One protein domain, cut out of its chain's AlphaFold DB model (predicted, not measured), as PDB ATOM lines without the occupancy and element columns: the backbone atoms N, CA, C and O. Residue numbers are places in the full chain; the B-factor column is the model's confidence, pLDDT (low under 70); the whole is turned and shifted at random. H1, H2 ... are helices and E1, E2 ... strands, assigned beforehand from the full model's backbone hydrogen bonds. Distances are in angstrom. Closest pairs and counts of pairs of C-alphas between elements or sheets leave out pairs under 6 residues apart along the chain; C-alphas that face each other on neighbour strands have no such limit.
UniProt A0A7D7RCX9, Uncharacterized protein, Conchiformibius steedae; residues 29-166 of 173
ATOM      1  N   LEU A  29     163.380 173.296 140.377       93.81
ATOM      2  CA  LEU A  29     164.186 172.995 139.200       93.81
ATOM      3  C   LEU A  29     164.286 174.188 138.239       93.81
ATOM      4  O   LEU A  29     165.374 174.495 137.757       93.81
ATOM      5  N   GLU A  30     163.191 174.908 137.990       92.56
ATOM      6  CA  GLU A  30     163.239 176.122 137.166       92.56
ATOM      7  C   GLU A  30     164.167 177.170 137.759       92.56
ATOM      8  O   GLU A  30     164.909 177.821 137.025       92.56
ATOM      9  N   LYS A  31     164.156 177.323 139.087       90.69
ATOM     10  CA  LYS A  31     165.044 178.269 139.756       90.69
ATOM     11  C   LYS A  31     166.508 177.863 139.570       90.69
ATOM     12  O   LYS A  31     167.298 178.703 139.144       90.69
ATOM     13  N   VAL A  32     166.847 176.582 139.758       91.12
ATOM     14  CA  VAL A  32     168.198 176.043 139.494       91.12
ATOM     15  C   VAL A  32     168.630 176.325 138.047       91.12
ATOM     16  O   VAL A  32     169.714 176.868 137.822       91.12
ATOM     17  N   LEU A  33     167.790 175.996 137.059       91.12
ATOM     18  CA  LEU A  33     168.128 176.181 135.644       91.12
ATOM     19  C   LEU A  33     168.197 177.657 135.238       91.12
ATOM     20  O   LEU A  33     168.989 178.020 134.370       91.12
ATOM     21  N   SER A  34     167.395 178.529 135.851       87.12
ATOM     22  CA  SER A  34     167.468 179.968 135.580       87.12
ATOM     23  C   SER A  34     168.829 180.530 135.988       87.12
ATOM     24  O   SER A  34     169.442 181.280 135.221       87.12
ATOM     25  N   MET A  35     169.348 180.054 137.122       83.94
ATOM     26  CA  MET A  35     170.648 180.433 137.659       83.94
ATOM     27  C   MET A  35     171.813 179.840 136.864       83.94
ATOM     28  O   MET A  35     172.867 180.467 136.744       83.94
ATOM     29  N   TYR A  36     171.599 178.673 136.244       84.50
ATOM     30  CA  TYR A  36     172.610 178.012 135.414       84.50
ATOM     31  C   TYR A  36     173.052 178.928 134.265       84.50
ATOM     32  O   TYR A  36     174.223 178.986 133.899       84.50
ATOM     33  N   SER A  37     172.104 179.714 133.751       69.75
ATOM     34  CA  SER A  37     172.322 180.658 132.658       69.75
ATOM     35  C   SER A  37     172.804 182.056 133.084       69.75
ATOM     36  O   SER A  37     173.211 182.824 132.214       69.75
ATOM     37  N   SER A  38     172.761 182.425 134.375       70.50
ATOM     38  CA  SER A  38     172.877 183.833 134.817       70.50
ATOM     39  C   SER A  38     174.203 184.234 135.486       70.50
ATOM     40  O   SER A  38     174.362 185.402 135.838       70.50
ATOM     41  N   LYS A  39     175.191 183.330 135.618       67.56
ATOM     42  CA  LYS A  39     176.467 183.574 136.345       67.56
ATOM     43  C   LYS A  39     176.264 184.092 137.782       67.56
ATOM     44  O   LYS A  39     177.082 184.857 138.298       67.56
ATOM     45  N   GLU A  40     175.161 183.711 138.419       72.19
ATOM     46  CA  GLU A  40     174.872 184.088 139.799       72.19
ATOM     47  C   GLU A  40     175.874 183.483 140.790       72.19
ATOM     48  O   GLU A  40     176.536 182.482 140.517       72.19
ATOM     49  N   ASN A  41     175.979 184.096 141.975       75.62
ATOM     50  CA  ASN A  41     176.806 183.554 143.046       75.62
ATOM     51  C   ASN A  41     176.290 182.160 143.433       75.62
ATOM     52  O   ASN A  41     175.113 182.016 143.778       75.62
ATOM     53  N   ILE A  42     177.183 181.165 143.425       77.06
ATOM     54  CA  ILE A  42     176.880 179.771 143.760       77.06
ATOM     55  C   ILE A  42     176.195 179.626 145.123       77.06
ATOM     56  O   ILE A  42     175.331 178.770 145.288       77.06
ATOM     57  N   ASP A  43     176.494 180.507 146.083       79.75
ATOM     58  CA  ASP A  43     175.857 180.490 147.401       79.75
ATOM     59  C   ASP A  43     174.331 180.676 147.351       79.75
ATOM     60  O   ASP A  43     173.604 180.218 148.238       79.75
ATOM     61  N   THR A  44     173.832 181.283 146.277       82.62
ATOM     62  CA  THR A  44     172.405 181.504 146.041       82.62
ATOM     63  C   THR A  44     171.667 180.190 145.749       82.62
ATOM     64  O   THR A  44     170.487 180.078 146.086       82.62
ATOM     65  N   TYR A  45     172.346 179.163 145.210       81.06
ATOM     66  CA  TYR A  45     171.731 177.852 144.943       81.06
ATOM     67  C   TYR A  45     171.257 177.195 146.237       81.06
ATOM     68  O   TYR A  45     170.136 176.693 146.306       81.06
ATOM     69  N   TYR A  46     172.059 177.300 147.300       83.12
ATOM     70  CA  TYR A  46     171.718 176.754 148.617       83.12
ATOM     71  C   TYR A  46     170.506 177.431 149.268       83.12
ATOM     72  O   TYR A  46     169.992 176.936 150.265       83.12
ATOM     73  N   SER A  47     170.059 178.562 148.716       87.12
ATOM     74  CA  SER A  47     168.894 179.318 149.181       87.12
ATOM     75  C   SER A  47     167.647 179.073 148.320       87.12
ATOM     76  O   SER A  47     166.632 179.755 148.486       87.12
ATOM     77  N   ILE A  48     167.703 178.148 147.354       88.75
ATOM     78  CA  ILE A  48     166.541 177.773 146.544       88.75
ATOM     79  C   ILE A  48     165.527 177.039 147.440       88.75
ATOM     80  O   ILE A  48     165.866 176.001 148.008       88.75
ATOM     81  N   PRO A  49     164.286 177.550 147.570       89.19
ATOM     82  CA  PRO A  49     163.263 176.899 148.381       89.19
ATOM     83  C   PRO A  49     162.935 175.491 147.881       89.19
ATOM     84  O   PRO A  49     162.923 175.246 146.675       89.19
ATOM     85  N   ASN A  50     162.580 174.602 148.812       91.88
ATOM     86  CA  ASN A  50     162.163 173.219 148.548       91.88
ATOM     87  C   ASN A  50     163.240 172.334 147.889       91.88
ATOM     88  O   ASN A  50     162.906 171.326 147.266       91.88
ATOM     89  N   ILE A  51     164.517 172.703 148.046       93.50
ATOM     90  CA  ILE A  51     165.654 171.804 147.838       93.50
ATOM     91  C   ILE A  51     166.348 171.608 149.182       93.50
ATOM     92  O   ILE A  51     166.813 172.562 149.806       93.50
ATOM     93  N   GLU A  52     166.424 170.360 149.621       93.69
ATOM     94  CA  GLU A  52     167.191 169.949 150.790       93.69
ATOM     95  C   GLU A  52     168.628 169.683 150.355       93.69
ATOM     96  O   GLU A  52     168.984 168.576 149.952       93.69
ATOM     97  N   TRP A  53     169.461 170.720 150.378       89.56
ATOM     98  CA  TRP A  53     170.881 170.568 150.084       89.56
ATOM     99  C   TRP A  53     171.561 169.750 151.184       89.56
ATOM    100  O   TRP A  53     171.466 170.079 152.368       89.56
ATOM    101  N   GLY A  54     172.268 168.694 150.787       81.38
ATOM    102  CA  GLY A  54     173.202 167.996 151.659       81.38
ATOM    103  C   GLY A  54     174.341 168.925 152.088       81.38
ATOM    104  O   GLY A  54     174.469 170.046 151.590       81.38
ATOM    105  N   ASN A  55     175.179 168.462 153.026       61.56
ATOM    106  CA  ASN A  55     176.353 169.213 153.483       61.56
ATOM    107  C   ASN A  55     177.077 169.857 152.290       61.56
ATOM    108  O   ASN A  55     177.355 169.176 151.309       61.56
ATOM    109  N   LYS A  56     177.370 171.163 152.359       59.12
ATOM    110  CA  LYS A  56     178.099 171.897 151.311       59.12
ATOM    111  C   LYS A  56     179.468 171.221 151.098       59.12
ATOM    112  O   LYS A  56     180.362 171.409 151.919       59.12
ATOM    113  N   VAL A  57     179.635 170.387 150.068       56.44
ATOM    114  CA  VAL A  57     180.845 169.553 149.916       56.44
ATOM    115  C   VAL A  57     181.970 170.320 149.208       56.44
ATOM    116  O   VAL A  57     181.774 170.911 148.151       56.44
ATOM    117  N   ASN A  58     183.156 170.283 149.830       51.66
ATOM    118  CA  ASN A  58     184.491 170.642 149.329       51.66
ATOM    119  C   ASN A  58     184.568 171.781 148.301       51.66
ATOM    120  O   ASN A  58     184.718 171.561 147.099       51.66
ATOM    121  N   ARG A  59     184.630 173.019 148.807       53.69
ATOM    122  CA  ARG A  59     185.252 174.117 148.061       53.69
ATOM    123  C   ARG A  59     186.757 173.884 148.036       53.69
ATOM    124  O   ARG A  59     187.460 174.224 148.982       53.69
ATOM    125  N   THR A  60     187.259 173.330 146.941       62.12
ATOM    126  CA  THR A  60     188.606 173.732 146.517       62.12
ATOM    127  C   THR A  60     188.461 175.079 145.805       62.12
ATOM    128  O   THR A  60     187.383 175.345 145.272       62.12
ATOM    129  N   PRO A  61     189.483 175.952 145.776       61.59
ATOM    130  CA  PRO A  61     189.336 177.334 145.295       61.59
ATOM    131  C   PRO A  61     188.669 177.462 143.916       61.59
ATOM    132  O   PRO A  61     188.017 178.461 143.635       61.59
ATOM    133  N   ASN A  62     188.791 176.417 143.089       74.75
ATOM    134  CA  ASN A  62     188.318 176.389 141.714       74.75
ATOM    135  C   ASN A  62     187.280 175.299 141.428       74.75
ATOM    136  O   ASN A  62     186.915 175.138 140.275       74.75
ATOM    137  N   ARG A  63     186.813 174.488 142.381       82.12
ATOM    138  CA  ARG A  63     185.794 173.465 142.076       82.12
ATOM    139  C   ARG A  63     184.806 173.334 143.209       82.12
ATOM    140  O   ARG A  63     185.197 173.338 144.377       82.12
ATOM    141  N   PHE A  64     183.545 173.172 142.839       83.50
ATOM    142  CA  PHE A  64     182.484 172.857 143.778       83.50
ATOM    143  C   PHE A  64     181.645 171.696 143.251       83.50
ATOM    144  O   PHE A  64     181.484 171.510 142.042       83.50
ATOM    145  N   PHE A  65     181.108 170.935 144.194       86.38
ATOM    146  CA  PHE A  65     180.107 169.910 143.966       86.38
ATOM    147  C   PHE A  65     179.070 170.025 145.075       86.38
ATOM    148  O   PHE A  65     179.399 170.273 146.237       86.38
ATOM    149  N   SER A  66     177.800 169.917 144.733       86.94
ATOM    150  CA  SER A  66     176.713 170.011 145.697       86.94
ATOM    151  C   SER A  66     175.636 169.021 145.342       86.94
ATOM    152  O   SER A  66     175.220 168.946 144.194       86.94
ATOM    153  N   LEU A  67     175.196 168.279 146.350       91.44
ATOM    154  CA  LEU A  67     174.122 167.312 146.248       91.44
ATOM    155  C   LEU A  67     172.938 167.832 147.054       91.44
ATOM    156  O   LEU A  67     173.121 168.362 148.151       91.44
ATOM    157  N   GLY A  68     171.734 167.678 146.533       93.06
ATOM    158  CA  GLY A  68     170.503 168.009 147.226       93.06
ATOM    159  C   GLY A  68     169.385 167.048 146.869       93.06
ATOM    160  O   GLY A  68     169.524 166.202 145.987       93.06
ATOM    161  N   LYS A  69     168.261 167.193 147.563       95.75
ATOM    162  CA  LYS A  69     167.030 166.453 147.292       95.75
ATOM    163  C   LYS A  69     165.899 167.420 146.999       95.75
ATOM    164  O   LYS A  69     165.764 168.441 147.668       95.75
ATOM    165  N   LEU A  70     165.070 167.089 146.019       95.75
ATOM    166  CA  LEU A  70     163.841 167.817 145.713       95.75
ATOM    167  C   LEU A  70     162.744 166.847 145.291       95.75
ATOM    168  O   LEU A  70     163.021 165.744 144.834       95.75
ATOM    169  N   ASN A  71     161.493 167.273 145.405       95.06
ATOM    170  CA  ASN A  71     160.367 166.510 144.879       95.06
ATOM    171  C   ASN A  71     160.017 167.013 143.478       95.06
ATOM    172  O   ASN A  71     159.636 168.172 143.313       95.06
ATOM    173  N   LEU A  72     160.126 166.134 142.485       93.31
ATOM    174  CA  LEU A  72     159.678 166.388 141.122       93.31
ATOM    175  C   LEU A  72     158.262 165.848 140.923       93.31
ATOM    176  O   LEU A  72     157.922 164.742 141.361       93.31
ATOM    177  N   GLU A  73     157.443 166.594 140.183       90.62
ATOM    178  CA  GLU A  73     156.188 166.063 139.660       90.62
ATOM    179  C   GLU A  73     156.493 164.803 138.821       90.62
ATOM    180  O   GLU A  73     157.451 164.783 138.046       90.62
ATOM    181  N   VAL A  74     155.679 163.750 138.976       90.56
ATOM    182  CA  VAL A  74     155.804 162.420 138.330       90.56
ATOM    183  C   VAL A  74     156.903 161.503 138.891       90.56
ATOM    184  O   VAL A  74     156.633 160.316 139.060       90.56
ATOM    185  N   MET A  75     158.102 162.004 139.203       91.62
ATOM    186  CA  MET A  75     159.203 161.158 139.715       91.62
ATOM    187  C   MET A  75     159.207 161.003 141.242       91.62
ATOM    188  O   MET A  75     159.694 159.995 141.754       91.62
ATOM    189  N   GLY A  76     158.617 161.951 141.976       93.38
ATOM    190  CA  GLY A  76     158.677 161.981 143.436       93.38
ATOM    191  C   GLY A  76     160.009 162.540 143.936       93.38
ATOM    192  O   GLY A  76     160.561 163.450 143.320       93.38
ATOM    193  N   GLN A  77     160.501 162.028 145.066       95.81
ATOM    194  CA  GLN A  77     161.775 162.467 145.639       95.81
ATOM    195  C   GLN A  77     162.935 162.085 144.718       95.81
ATOM    196  O   GLN A  77     163.180 160.907 144.480       95.81
ATOM    197  N   SER A  78     163.660 163.086 144.244       96.38
ATOM    198  CA  SER A  78     164.800 162.963 143.344       96.38
ATOM    199  C   SER A  78     166.032 163.607 143.964       96.38
ATOM    200  O   SER A  78     165.929 164.510 144.802       96.38
ATOM    201  N   GLU A  79     167.196 163.158 143.525       95.75
ATOM    202  CA  GLU A  79     168.472 163.782 143.840       95.75
ATOM    203  C   GLU A  79     168.816 164.795 142.749       95.75
ATOM    204  O   GLU A  79     168.516 164.595 141.571       95.75
ATOM    205  N   ILE A  80     169.407 165.912 143.160       95.44
ATOM    206  CA  ILE A  80     169.994 166.902 142.267       95.44
ATOM    207  C   ILE A  80     171.460 167.062 142.615       95.44
ATOM    208  O   ILE A  80     171.801 167.286 143.777       95.44
ATOM    209  N   SER A  81     172.323 166.986 141.614       92.44
ATOM    210  CA  SER A  81     173.720 167.356 141.746       92.44
ATOM    211  C   SER A  81     174.007 168.598 140.906       92.44
ATOM    212  O   SER A  81     173.444 168.789 139.831       92.44
ATOM    213  N   VAL A  82     174.830 169.495 141.439       90.31
ATOM    214  CA  VAL A  82     175.282 170.707 140.752       90.31
ATOM    215  C   VAL A  82     176.786 170.795 140.926       90.31
ATOM    216  O   VAL A  82     177.291 170.770 142.055       90.31
ATOM    217  N   SER A  83     177.511 170.909 139.818       87.81
ATOM    218  CA  SER A  83     178.968 170.986 139.835       87.81
ATOM    219  C   SER A  83     179.500 172.084 138.924       87.81
ATOM    220  O   SER A  83     178.846 172.533 137.977       87.81
ATOM    221  N   GLY A  84     180.699 172.571 139.233       85.38
ATOM    222  CA  GLY A  84     181.266 173.685 138.491       85.38
ATOM    223  C   GLY A  84     182.647 174.128 138.948       85.38
ATOM    224  O   GLY A  84     183.300 173.480 139.773       85.38
ATOM    225  N   ASN A  85     183.098 175.241 138.370       83.50
ATOM    226  CA  ASN A  85     184.405 175.843 138.612       83.50
ATOM    227  C   ASN A  85     184.275 177.342 138.917       83.50
ATOM    228  O   ASN A  85     183.666 178.091 138.153       83.50
ATOM    229  N   GLY A  86     184.841 177.781 140.044       80.62
ATOM    230  CA  GLY A  86     184.685 179.149 140.537       80.62
ATOM    231  C   GLY A  86     183.205 179.502 140.720       80.62
ATOM    232  O   GLY A  86     182.504 178.846 141.484       80.62
ATOM    233  N   ASN A  87     182.729 180.509 139.979       76.25
ATOM    234  CA  ASN A  87     181.322 180.939 139.972       76.25
ATOM    235  C   ASN A  87     180.522 180.393 138.774       76.25
ATOM    236  O   ASN A  87     179.400 180.831 138.529       76.25
ATOM    237  N   GLN A  88     181.099 179.483 137.986       80.81
ATOM    238  CA  GLN A  88     180.443 178.891 136.827       80.81
ATOM    239  C   GLN A  88     179.959 177.484 137.163       80.81
ATOM    240  O   GLN A  88     180.761 176.614 137.498       80.81
ATOM    241  N   VAL A  89     178.655 177.252 137.025       84.56
ATOM    242  CA  VAL A  89     178.088 175.902 136.961       84.56
ATOM    243  C   VAL A  89     178.410 175.326 135.584       84.56
ATOM    244  O   VAL A  89     178.276 176.021 134.576       84.56
ATOM    245  N   ASN A  90     178.864 174.078 135.552       85.12
ATOM    246  CA  ASN A  90     179.209 173.363 134.321       85.12
ATOM    247  C   ASN A  90     178.273 172.195 134.044       85.12
ATOM    248  O   ASN A  90     178.159 171.791 132.892       85.12
ATOM    249  N   ASP A  91     177.677 171.643 135.098       87.81
ATOM    250  CA  ASP A  91     176.845 170.460 135.010       87.81
ATOM    251  C   ASP A  91     175.791 170.474 136.118       87.81
ATOM    252  O   ASP A  91     176.052 170.896 137.256       87.81
ATOM    253  N   ILE A  92     174.589 170.047 135.749       93.38
ATOM    254  CA  ILE A  92     173.500 169.760 136.672       93.38
ATOM    255  C   ILE A  92     172.969 168.390 136.287       93.38
ATOM    256  O   ILE A  92     172.611 168.173 135.130       93.38
ATOM    257  N   GLU A  93     172.834 167.514 137.268       95.69
ATOM    258  CA  GLU A  93     172.228 166.202 137.095       95.69
ATOM    259  C   GLU A  93     171.002 166.089 138.000       95.69
ATOM    260  O   GLU A  93     171.026 166.509 139.158       95.69
ATOM    261  N   LEU A  94     169.924 165.511 137.481       96.75
ATOM    262  CA  LEU A  94     168.796 165.030 138.269       96.75
ATOM    263  C   LEU A  94     168.708 163.526 138.133       96.75
ATOM    264  O   LEU A  94     168.708 163.025 137.012       96.75
ATOM    265  N   SER A  95     168.504 162.822 139.237       95.31
ATOM    266  CA  SER A  95     168.320 161.376 139.203       95.31
ATOM    267  C   SER A  95     167.275 160.895 140.204       95.31
ATOM    268  O   SER A  95     166.943 161.544 141.198       95.31
ATOM    269  N   ASN A  96     166.677 159.749 139.898       94.50
ATOM    270  CA  ASN A  96     165.748 159.043 140.768       94.50
ATOM    271  C   ASN A  96     165.859 157.546 140.494       94.50
ATOM    272  O   ASN A  96     166.017 157.133 139.348       94.50
ATOM    273  N   ASN A  97     165.704 156.729 141.531       90.88
ATOM    274  CA  ASN A  97     165.824 155.273 141.456       90.88
ATOM    275  C   ASN A  97     164.588 154.553 140.878       90.88
ATOM    276  O   ASN A  97     164.440 153.341 141.039       90.88
ATOM    277  N   ARG A  98     163.664 155.280 140.238       89.62
ATOM    278  CA  ARG A  98     162.497 154.722 139.550       89.62
ATOM    279  C   ARG A  98     162.626 154.989 138.057       89.62
ATOM    280  O   ARG A  98     162.644 156.151 137.642       89.62
ATOM    281  N   PRO A  99     162.691 153.940 137.232       90.62
ATOM    282  CA  PRO A  99     162.894 154.101 135.807       90.62
ATOM    283  C   PRO A  99     161.586 154.508 135.117       90.62
ATOM    284  O   PRO A  99     160.503 154.006 135.423       90.62
ATOM    285  N   SER A 100     161.671 155.459 134.191       91.75
ATOM    286  CA  SER A 100     160.522 156.042 133.502       91.75
ATOM    287  C   SER A 100     160.932 156.558 132.130       91.75
ATOM    288  O   SER A 100     161.823 157.389 132.019       91.75
ATOM    289  N   LYS A 101     160.215 156.140 131.079       90.94
ATOM    290  CA  LYS A 101     160.375 156.697 129.720       90.94
ATOM    291  C   LYS A 101     159.561 157.981 129.496       90.94
ATOM    292  O   LYS A 101     159.505 158.497 128.386       90.94
ATOM    293  N   LYS A 102     158.894 158.519 130.528       94.25
ATOM    294  CA  LYS A 102     158.029 159.713 130.424       94.25
ATOM    295  C   LYS A 102     158.824 161.026 130.505       94.25
ATOM    296  O   LYS A 102     158.366 161.976 131.138       94.25
ATOM    297  N   PHE A 103     160.003 161.087 129.881       95.56
ATOM    298  CA  PHE A 103     160.971 162.181 130.041       95.56
ATOM    299  C   PHE A 103     160.368 163.559 129.764       95.56
ATOM    300  O   PHE A 103     160.444 164.452 130.604       95.56
ATOM    301  N   LYS A 104     159.689 163.716 128.623       96.00
ATOM    302  CA  LYS A 104     159.054 164.983 128.251       96.00
ATOM    303  C   LYS A 104     158.007 165.443 129.257       96.00
ATOM    304  O   LYS A 104     158.014 166.601 129.648       96.00
ATOM    305  N   ILE A 105     157.150 164.531 129.718       96.62
ATOM    306  CA  ILE A 105     156.100 164.848 130.695       96.62
ATOM    307  C   ILE A 105     156.732 165.310 132.011       96.62
ATOM    308  O   ILE A 105     156.261 166.269 132.614       96.62
ATOM    309  N   ILE A 106     157.807 164.650 132.452       96.00
ATOM    310  CA  ILE A 106     158.557 165.057 133.645       96.00
ATOM    311  C   ILE A 106     159.097 166.482 133.468       96.00
ATOM    312  O   ILE A 106     158.897 167.316 134.353       96.00
ATOM    313  N   LEU A 107     159.727 166.783 132.326       96.75
ATOM    314  CA  LEU A 107     160.231 168.125 132.032       96.75
ATOM    315  C   LEU A 107     159.093 169.155 131.999       96.75
ATOM    316  O   LEU A 107     159.176 170.156 132.697       96.75
ATOM    317  N   GLU A 108     157.999 168.904 131.278       95.94
ATOM    318  CA  GLU A 108     156.859 169.832 131.145       95.94
ATOM    319  C   GLU A 108     156.187 170.138 132.486       95.94
ATOM    320  O   GLU A 108     155.786 171.273 132.753       95.94
ATOM    321  N   LYS A 109     156.080 169.133 133.358       95.12
ATOM    322  CA  LYS A 109     155.486 169.291 134.687       95.12
ATOM    323  C   LYS A 109     156.381 170.076 135.640       95.12
ATOM    324  O   LYS A 109     155.865 170.800 136.486       95.12
ATOM    325  N   ASN A 110     157.700 169.983 135.488       94.94
ATOM    326  CA  ASN A 110     158.648 170.642 136.386       94.94
ATOM    327  C   ASN A 110     159.258 171.930 135.809       94.94
ATOM    328  O   ASN A 110     159.854 172.679 136.572       94.94
ATOM    329  N   LEU A 111     159.085 172.226 134.518       94.25
ATOM    330  CA  LEU A 111     159.641 173.391 133.818       94.25
ATOM    331  C   LEU A 111     158.547 174.204 133.099       94.25
ATOM    332  O   LEU A 111     158.653 174.509 131.914       94.25
ATOM    333  N   LYS A 112     157.471 174.551 133.813       92.69
ATOM    334  CA  LYS A 112     156.240 175.159 133.264       92.69
ATOM    335  C   LYS A 112     156.457 176.470 132.492       92.69
ATOM    336  O   LYS A 112     155.665 176.811 131.619       92.69
ATOM    337  N   SER A 113     157.493 177.227 132.831       92.06
ATOM    338  CA  SER A 113     157.875 178.494 132.198       92.06
ATOM    339  C   SER A 113     158.913 178.340 131.082       92.06
ATOM    340  O   SER A 113     159.257 179.336 130.440       92.06
ATOM    341  N   TYR A 114     159.405 177.122 130.837       93.31
ATOM    342  CA  TYR A 114     160.330 176.811 129.755       93.31
ATOM    343  C   TYR A 114     159.576 176.211 128.571       93.31
ATOM    344  O   TYR A 114     158.634 175.437 128.721       93.31
ATOM    345  N   GLN A 115     160.040 176.534 127.370       95.12
ATOM    346  CA  GLN A 115     159.666 175.796 126.171       95.12
ATOM    347  C   GLN A 115     160.570 174.573 126.048       95.12
ATOM    348  O   GLN A 115     161.781 174.694 126.227       95.12
ATOM    349  N   ILE A 116     159.991 173.412 125.746       96.06
ATOM    350  CA  ILE A 116     160.706 172.136 125.661       96.06
ATOM    351  C   ILE A 116     160.610 171.616 124.232       96.06
ATOM    352  O   ILE A 116     159.517 171.492 123.676       96.06
ATOM    353  N   PHE A 117     161.757 171.281 123.656       95.00
ATOM    354  CA  PHE A 117     161.867 170.797 122.290       95.00
ATOM    355  C   PHE A 117     162.640 169.487 122.270       95.00
ATOM    356  O   PHE A 117     163.735 169.391 122.820       95.00
ATOM    357  N   GLU A 118     162.074 168.480 121.616       94.12
ATOM    358  CA  GLU A 118     162.756 167.210 121.379       94.12
ATOM    359  C   GLU A 118     163.819 167.357 120.290       94.12
ATOM    360  O   GLU A 118     163.639 168.084 119.309       94.12
ATOM    361  N   LEU A 119     164.918 166.623 120.449       91.69
ATOM    362  CA  LEU A 119     166.006 166.544 119.483       91.69
ATOM    363  C   LEU A 119     166.087 165.125 118.895       91.69
ATOM    364  O   LEU A 119     166.963 164.346 119.266       91.69
ATOM    365  N   PRO A 120     165.214 164.775 117.932       82.06
ATOM    366  CA  PRO A 120     165.073 163.408 117.423       82.06
ATOM    367  C   PRO A 120     166.250 162.935 116.560       82.06
ATOM    368  O   PRO A 120     166.215 161.835 116.034       82.06
ATOM    369  N   LYS A 121     167.278 163.755 116.334       80.94
ATOM    370  CA  LYS A 121     168.494 163.337 115.613       80.94
ATOM    371  C   LYS A 121     169.644 162.978 116.549       80.94
ATOM    372  O   LYS A 121     170.668 162.507 116.070       80.94
ATOM    373  N   CYS A 122     169.468 163.158 117.855       83.44
ATOM    374  CA  CYS A 122     170.449 162.767 118.853       83.44
ATOM    375  C   CYS A 122     169.967 161.500 119.544       83.44
ATOM    376  O   CYS A 122     168.860 161.479 120.078       83.44
ATOM    377  N   HIS A 123     170.787 160.457 119.535       69.19
ATOM    378  CA  HIS A 123     170.471 159.204 120.208       69.19
ATOM    379  C   HIS A 123     171.740 158.600 120.793       69.19
ATOM    380  O   HIS A 123     172.768 158.524 120.121       69.19
ATOM    381  N   GLN A 124     171.629 158.112 122.022       73.62
ATOM    382  CA  GLN A 124     172.649 157.348 122.725       73.62
ATOM    383  C   GLN A 124     171.997 156.046 123.224       73.62
ATOM    384  O   GLN A 124     171.770 155.831 124.411       73.62
ATOM    385  N   GLY A 125     171.596 155.191 122.278       74.94
ATOM    386  CA  GLY A 125     170.895 153.934 122.564       74.94
ATOM    387  C   GLY A 125     169.389 154.080 122.827       74.94
ATOM    388  O   GLY A 125     168.838 155.181 122.859       74.94
ATOM    389  N   GLU A 126     168.717 152.940 123.008       76.81
ATOM    390  CA  GLU A 126     167.245 152.814 122.994       76.81
ATOM    391  C   GLU A 126     166.520 153.437 124.198       76.81
ATOM    392  O   GLU A 126     165.307 153.655 124.153       76.81
ATOM    393  N   ASN A 127     167.240 153.707 125.287       87.19
ATOM    394  CA  ASN A 127     166.663 154.248 126.519       87.19
ATOM    395  C   ASN A 127     167.075 155.700 126.794       87.19
ATOM    396  O   ASN A 127     166.901 156.177 127.915       87.19
ATOM    397  N   SER A 128     167.608 156.387 125.781       90.56
ATOM    398  CA  SER A 128     167.987 157.797 125.850       90.56
ATOM    399  C   SER A 128     167.070 158.665 124.990       90.56
ATOM    400  O   SER A 128     166.576 158.231 123.948       90.56
ATOM    401  N   GLN A 129     166.859 159.909 125.409       93.94
ATOM    402  CA  GLN A 129     166.212 160.935 124.604       93.94
ATOM    403  C   GLN A 129     166.846 162.292 124.890       93.94
ATOM    404  O   GLN A 129     167.159 162.619 126.033       93.94
ATOM    405  N   PHE A 130     167.004 163.102 123.847       95.31
ATOM    406  CA  PHE A 130     167.589 164.429 123.962       95.31
ATOM    407  C   PHE A 130     166.539 165.516 123.777       95.31
ATOM    408  O   PHE A 130     165.639 165.417 122.937       95.31
ATOM    409  N   PHE A 131     166.706 166.589 124.538       95.44
ATOM    410  CA  PHE A 131     165.883 167.784 124.478       95.44
ATOM    411  C   PHE A 131     166.772 169.026 124.475       95.44
ATOM    412  O   PHE A 131     167.938 168.985 124.871       95.44
ATOM    413  N   TYR A 132     166.206 170.161 124.092       94.75
ATOM    414  CA  TYR A 132     166.658 171.438 124.624       94.75
ATOM    415  C   TYR A 132     165.479 172.177 125.243       94.75
ATOM    416  O   TYR A 132     164.337 172.067 124.787       94.75
ATOM    417  N   VAL A 133     165.764 172.923 126.304       94.56
ATOM    418  CA  VAL A 133     164.785 173.733 127.019       94.56
ATOM    419  C   VAL A 133     165.193 175.195 126.967       94.56
ATOM    420  O   VAL A 133     166.374 175.533 127.067       94.56
ATOM    421  N   VAL A 134     164.216 176.079 126.784       92.62
ATOM    422  CA  VAL A 134     164.446 177.518 126.627       92.62
ATOM    423  C   VAL A 134     163.558 178.278 127.597       92.62
ATOM    424  O   VAL A 134     162.336 178.306 127.453       92.62
ATOM    425  N   GLY A 135     164.187 178.899 128.593       87.69
ATOM    426  CA  GLY A 135     163.522 179.806 129.527       87.69
ATOM    427  C   GLY A 135     163.474 181.246 129.005       87.69
ATOM    428  O   GLY A 135     163.866 181.546 127.875       87.69
ATOM    429  N   LYS A 136     163.062 182.185 129.866       79.81
ATOM    430  CA  LYS A 136     162.970 183.622 129.525       79.81
ATOM    431  C   LYS A 136     164.285 184.232 129.031       79.81
ATOM    432  O   LYS A 136     164.256 185.118 128.182       79.81
ATOM    433  N   ASN A 137     165.420 183.732 129.518       73.12
ATOM    434  CA  ASN A 137     166.750 184.217 129.145       73.12
ATOM    435  C   ASN A 137     167.183 183.770 127.736       73.12
ATOM    436  O   ASN A 137     168.259 184.149 127.289       73.12
ATOM    437  N   LYS A 138     166.361 182.973 127.033       76.69
ATOM    438  CA  LYS A 138     166.557 182.489 125.654       76.69
ATOM    439  C   LYS A 138     167.870 181.740 125.376       76.69
ATOM    440  O   LYS A 138     168.138 181.409 124.226       76.69
ATOM    441  N   VAL A 139     168.662 181.432 126.401       86.62
ATOM    442  CA  VAL A 139     169.810 180.528 126.295       86.62
ATOM    443  C   VAL A 139     169.279 179.092 126.316       86.62
ATOM    444  O   VAL A 139     168.589 178.736 127.276       86.62
ATOM    445  N   PRO A 140     169.541 178.279 125.277       91.06
ATOM    446  CA  PRO A 140     169.141 176.881 125.283       91.06
ATOM    447  C   PRO A 140     169.970 176.106 126.308       91.06
ATOM    448  O   PRO A 140     171.194 176.224 126.348       91.06
ATOM    449  N   ILE A 141     169.292 175.295 127.114       93.31
ATOM    450  CA  ILE A 141     169.912 174.284 127.969       93.31
ATOM    451  C   ILE A 141     169.592 172.937 127.334       93.31
ATOM    452  O   ILE A 141     168.422 172.593 127.158       93.31
ATOM    453  N   TYR A 142     170.618 172.195 126.948       93.81
ATOM    454  CA  TYR A 142     170.474 170.854 126.403       93.81
ATOM    455  C   TYR A 142     170.269 169.863 127.537       93.81
ATOM    456  O   TYR A 142     170.883 169.993 128.593       93.81
ATOM    457  N   VAL A 143     169.394 168.891 127.310       95.44
ATOM    458  CA  VAL A 143     169.051 167.871 128.295       95.44
ATOM    459  C   VAL A 143     169.228 166.506 127.662       95.44
ATOM    460  O   VAL A 143     168.571 166.201 126.664       95.44
ATOM    461  N   MET A 144     170.090 165.688 128.248       95.00
ATOM    462  CA  MET A 144     170.138 164.260 127.971       95.00
ATOM    463  C   MET A 144     169.316 163.547 129.035       95.00
ATOM    464  O   MET A 144     169.600 163.671 130.222       95.00
ATOM    465  N   ALA A 145     168.282 162.827 128.621       95.31
ATOM    466  CA  ALA A 145     167.465 162.015 129.507       95.31
ATOM    467  C   ALA A 145     167.740 160.538 129.236       95.31
ATOM    468  O   ALA A 145     167.719 160.109 128.083       95.31
ATOM    469  N   ILE A 146     167.973 159.763 130.285       94.00
ATOM    470  CA  ILE A 146     168.229 158.327 130.196       94.00
ATOM    471  C   ILE A 146     167.470 157.594 131.300       94.00
ATOM    472  O   ILE A 146     167.244 158.125 132.389       94.00
ATOM    473  N   ALA A 147     167.049 156.365 131.022       92.56
ATOM    474  CA  ALA A 147     166.483 155.486 132.032       92.56
ATOM    475  C   ALA A 147     167.091 154.090 131.930       92.56
ATOM    476  O   ALA A 147     167.217 153.531 130.841       92.56
ATOM    477  N   ASN A 148     167.431 153.509 133.073       89.88
ATOM    478  CA  ASN A 148     167.904 152.140 133.155       89.88
ATOM    479  C   ASN A 148     166.816 151.235 133.732       89.88
ATOM    480  O   ASN A 148     166.363 151.445 134.855       89.88
ATOM    481  N   PHE A 149     166.423 150.230 132.953       87.06
ATOM    482  CA  PHE A 149     165.407 149.235 133.309       87.06
ATOM    483  C   PHE A 149     166.010 147.863 133.619       87.06
ATOM    484  O   PHE A 149     165.271 146.926 133.914       87.06
ATOM    485  N   THR A 150     167.328 147.718 133.504       80.75
ATOM    486  CA  THR A 150     167.979 146.423 133.653       80.75
ATOM    487  C   THR A 150     168.180 146.115 135.132       80.75
ATOM    488  O   THR A 150     168.922 146.811 135.817       80.75
ATOM    489  N   GLU A 151     167.524 145.060 135.617       64.19
ATOM    490  CA  GLU A 151     167.599 144.579 137.009       64.19
ATOM    491  C   GLU A 151     168.747 143.578 137.240       64.19
ATOM    492  O   GLU A 151     168.757 142.842 138.226       64.19
ATOM    493  N   GLU A 152     169.718 143.503 136.326       63.75
ATOM    494  CA  GLU A 152     170.803 142.534 136.456       63.75
ATOM    495  C   GLU A 152     171.711 142.854 137.657       63.75
ATOM    496  O   GLU A 152     172.120 144.003 137.831       63.75
ATOM    497  N   PRO A 153     172.105 141.843 138.456       57.00
ATOM    498  CA  PRO A 153     172.784 142.022 139.746       57.00
ATOM    499  C   PRO A 153     174.179 142.673 139.678       57.00
ATOM    500  O   PRO A 153     174.751 142.984 140.721       57.00
ATOM    501  N   TYR A 154     174.722 142.895 138.475       63.91
ATOM    502  CA  TYR A 154     176.004 143.572 138.238       63.91
ATOM    503  C   TYR A 154     175.883 144.820 137.352       63.91
ATOM    504  O   TYR A 154     176.899 145.436 137.027       63.91
ATOM    505  N   MET A 155     174.669 145.187 136.939       65.44
ATOM    506  CA  MET A 155     174.424 146.416 136.193       65.44
ATOM    507  C   MET A 155     174.059 147.562 137.138       65.44
ATOM    508  O   MET A 155     173.720 147.353 138.303       65.44
ATOM    509  N   SER A 156     174.176 148.792 136.633       66.75
ATOM    510  CA  SER A 156     173.754 149.994 137.353       66.75
ATOM    511  C   SER A 156     172.336 149.818 137.918       66.75
ATOM    512  O   SER A 156     171.522 149.133 137.298       66.75
ATOM    513  N   PRO A 157     172.001 150.432 139.067       81.06
ATOM    514  CA  PRO A 157     170.660 150.336 139.635       81.06
ATOM    515  C   PRO A 157     169.596 150.852 138.654       81.06
ATOM    516  O   PRO A 157     169.904 151.573 137.704       81.06
ATOM    517  N   LEU A 158     168.330 150.510 138.892       89.62
ATOM    518  CA  LEU A 158     167.222 151.116 138.158       89.62
ATOM    519  C   LEU A 158     167.222 152.632 138.371       89.62
ATOM    520  O   LEU A 158     167.297 153.092 139.512       89.62
ATOM    521  N   TYR A 159     167.120 153.409 137.292       92.38
ATOM    522  CA  TYR A 159     167.093 154.866 137.411       92.38
ATOM    523  C   TYR A 159     166.375 155.569 136.260       92.38
ATOM    524  O   TYR A 159     166.209 155.028 135.169       92.38
ATOM    525  N   THR A 160     165.990 156.813 136.521       95.44
ATOM    526  CA  THR A 160     165.738 157.867 135.534       95.44
ATOM    527  C   THR A 160     166.697 159.011 135.839       95.44
ATOM    528  O   THR A 160     166.762 159.438 136.991       95.44
ATOM    529  N   GLN A 161     167.401 159.517 134.832       95.69
ATOM    530  CA  GLN A 161     168.390 160.581 134.973       95.69
ATOM    531  C   GLN A 161     168.238 161.634 133.872       95.69
ATOM    532  O   GLN A 161     167.875 161.315 132.739       95.69
ATOM    533  N   PHE A 162     168.499 162.890 134.229       96.81
ATOM    534  CA  PHE A 162     168.563 164.036 133.330       96.81
ATOM    535  C   PHE A 162     169.869 164.788 133.571       96.81
ATOM    536  O   PHE A 162     170.089 165.284 134.674       96.81
ATOM    537  N   GLU A 163     170.686 164.928 132.538       95.44
ATOM    538  CA  GLU A 163     171.907 165.735 132.548       95.44
ATOM    539  C   GLU A 163     171.673 167.020 131.760       95.44
ATOM    540  O   GLU A 163     171.219 166.981 130.612       95.44
ATOM    541  N   PHE A 164     171.966 168.165 132.375       94.56
ATOM    542  CA  PHE A 164     171.742 169.486 131.798       94.56
ATOM    543  C   PHE A 164     173.070 170.157 131.443       94.56
ATOM    544  O   PHE A 164     173.903 170.443 132.306       94.56
ATOM    545  N   SER A 165     173.220 170.540 130.177       90.31
ATOM    546  CA  SER A 165     174.429 171.176 129.656       90.31
ATOM    547  C   SER A 165     174.116 172.437 128.857       90.31
ATOM    548  O   SER A 165     173.122 172.522 128.137       90.31
ATOM    549  N   LEU A 166     174.998 173.432 128.945       87.88
ATOM    550  CA  LEU A 166     174.981 174.589 128.041       87.88
ATOM    551  C   LEU A 166     175.600 174.267 126.672       87.88
ATOM    552  O   LEU A 166     175.470 175.051 125.731       87.88
TER     553      LEU A 166
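This is residues 29 to 166 of the 173 residues of an uncharacterized protein of Conchiformibius steedae (UniProt A0A7D7RCX9). One twisted sheet of eight strands curls round helix H1, and H3 lies with H1 on the same face, making two layers. The short H2 only grazes the sheet, close to H1. The printed part has 138 residues, in the chain order H1 H2 E1 E2 E3 E4 H3 E5 E6 E7 E8; the sheet runs E1 E2 E3 E4 E8 E7 E6 E5, all antiparallel. The class is mixed, helices and strands; the whole is compact and rounded, with a radius of gyration of the C-alphas of 14.9 A and spans of 39 by 36 by 25 A.

Begin with E1, residues 57 to 60, E2, 63 to 72, E3, 76 to 85, and E4, 88 to 96, a meander, each strand the antiparallel neighbour of the one before. Look across them for N 63 and O 60 at 3.1 A, N 66 and O 82 at 2.9 A, and N 81 and O 93 at 2.8 A. E2 bends by 54 degrees at residue 69, and residues 52 to 53 pair with its residues 68 to 69, antiparallel. A second meander is E5, residues 115 to 118, E6, 128 to 134, E7, 140 to 148, and E8, 159 to 165; there find N 117 and O 132 at 2.9 A, N 131 and O 143 at 2.9 A, and N 144 and O 163 at 2.9 A. E4 and E8 are antiparallel neighbours, with N 162 and O 94 at 2.8 A; E1 and E5 are the edge strands. The sheet curls round H1, residues 29 to 36; the closest C-alphas of H1 and E4, Tyr 36 and Val 89, are 6.1 A apart. H3, residues 103 to 110, is on the same face; its closest C-alpha pair with E7 is Phe 103 and Ala 145, 6.5 A. H1 and H3 are close but not clearly touching, about perpendicular at 89 degrees, with the C-alphas of Leu 29 and Asn 110 closest at 6.6 A. H2, residues 42 to 47, is close to H1 but not clearly touching, at a shallow tilt of 19 degrees, opposite ways, with the C-alphas of Val 32 and Tyr 45 closest at 6.7 A. H2 and H3 are apart. In H1 and H3 every O i to N i+4 pair is within hydrogen-bond range; H2 has 0 of 2, but 3 of 3 O i to N i+3 pairs.

Find C-alpha 29 at (164.186, 172.995, 139.200), where H1 begins. E3 runs 29.6 A from C-alpha 76 at (158.677, 161.981, 143.436); E2 is 27.1 A long, E7 26.0 A and E4 25.0 A. E8 ends at C-alpha 165, (174.429, 171.176, 129.656).

The C-alphas farthest apart, those of Lys 136 and Pro 153, are 43.9 A apart. The printed part has no cut and no long link. Its mean pLDDT is 86.2; residues 37, 39, 55 to 61, 123 and 151 to 156 are under 70.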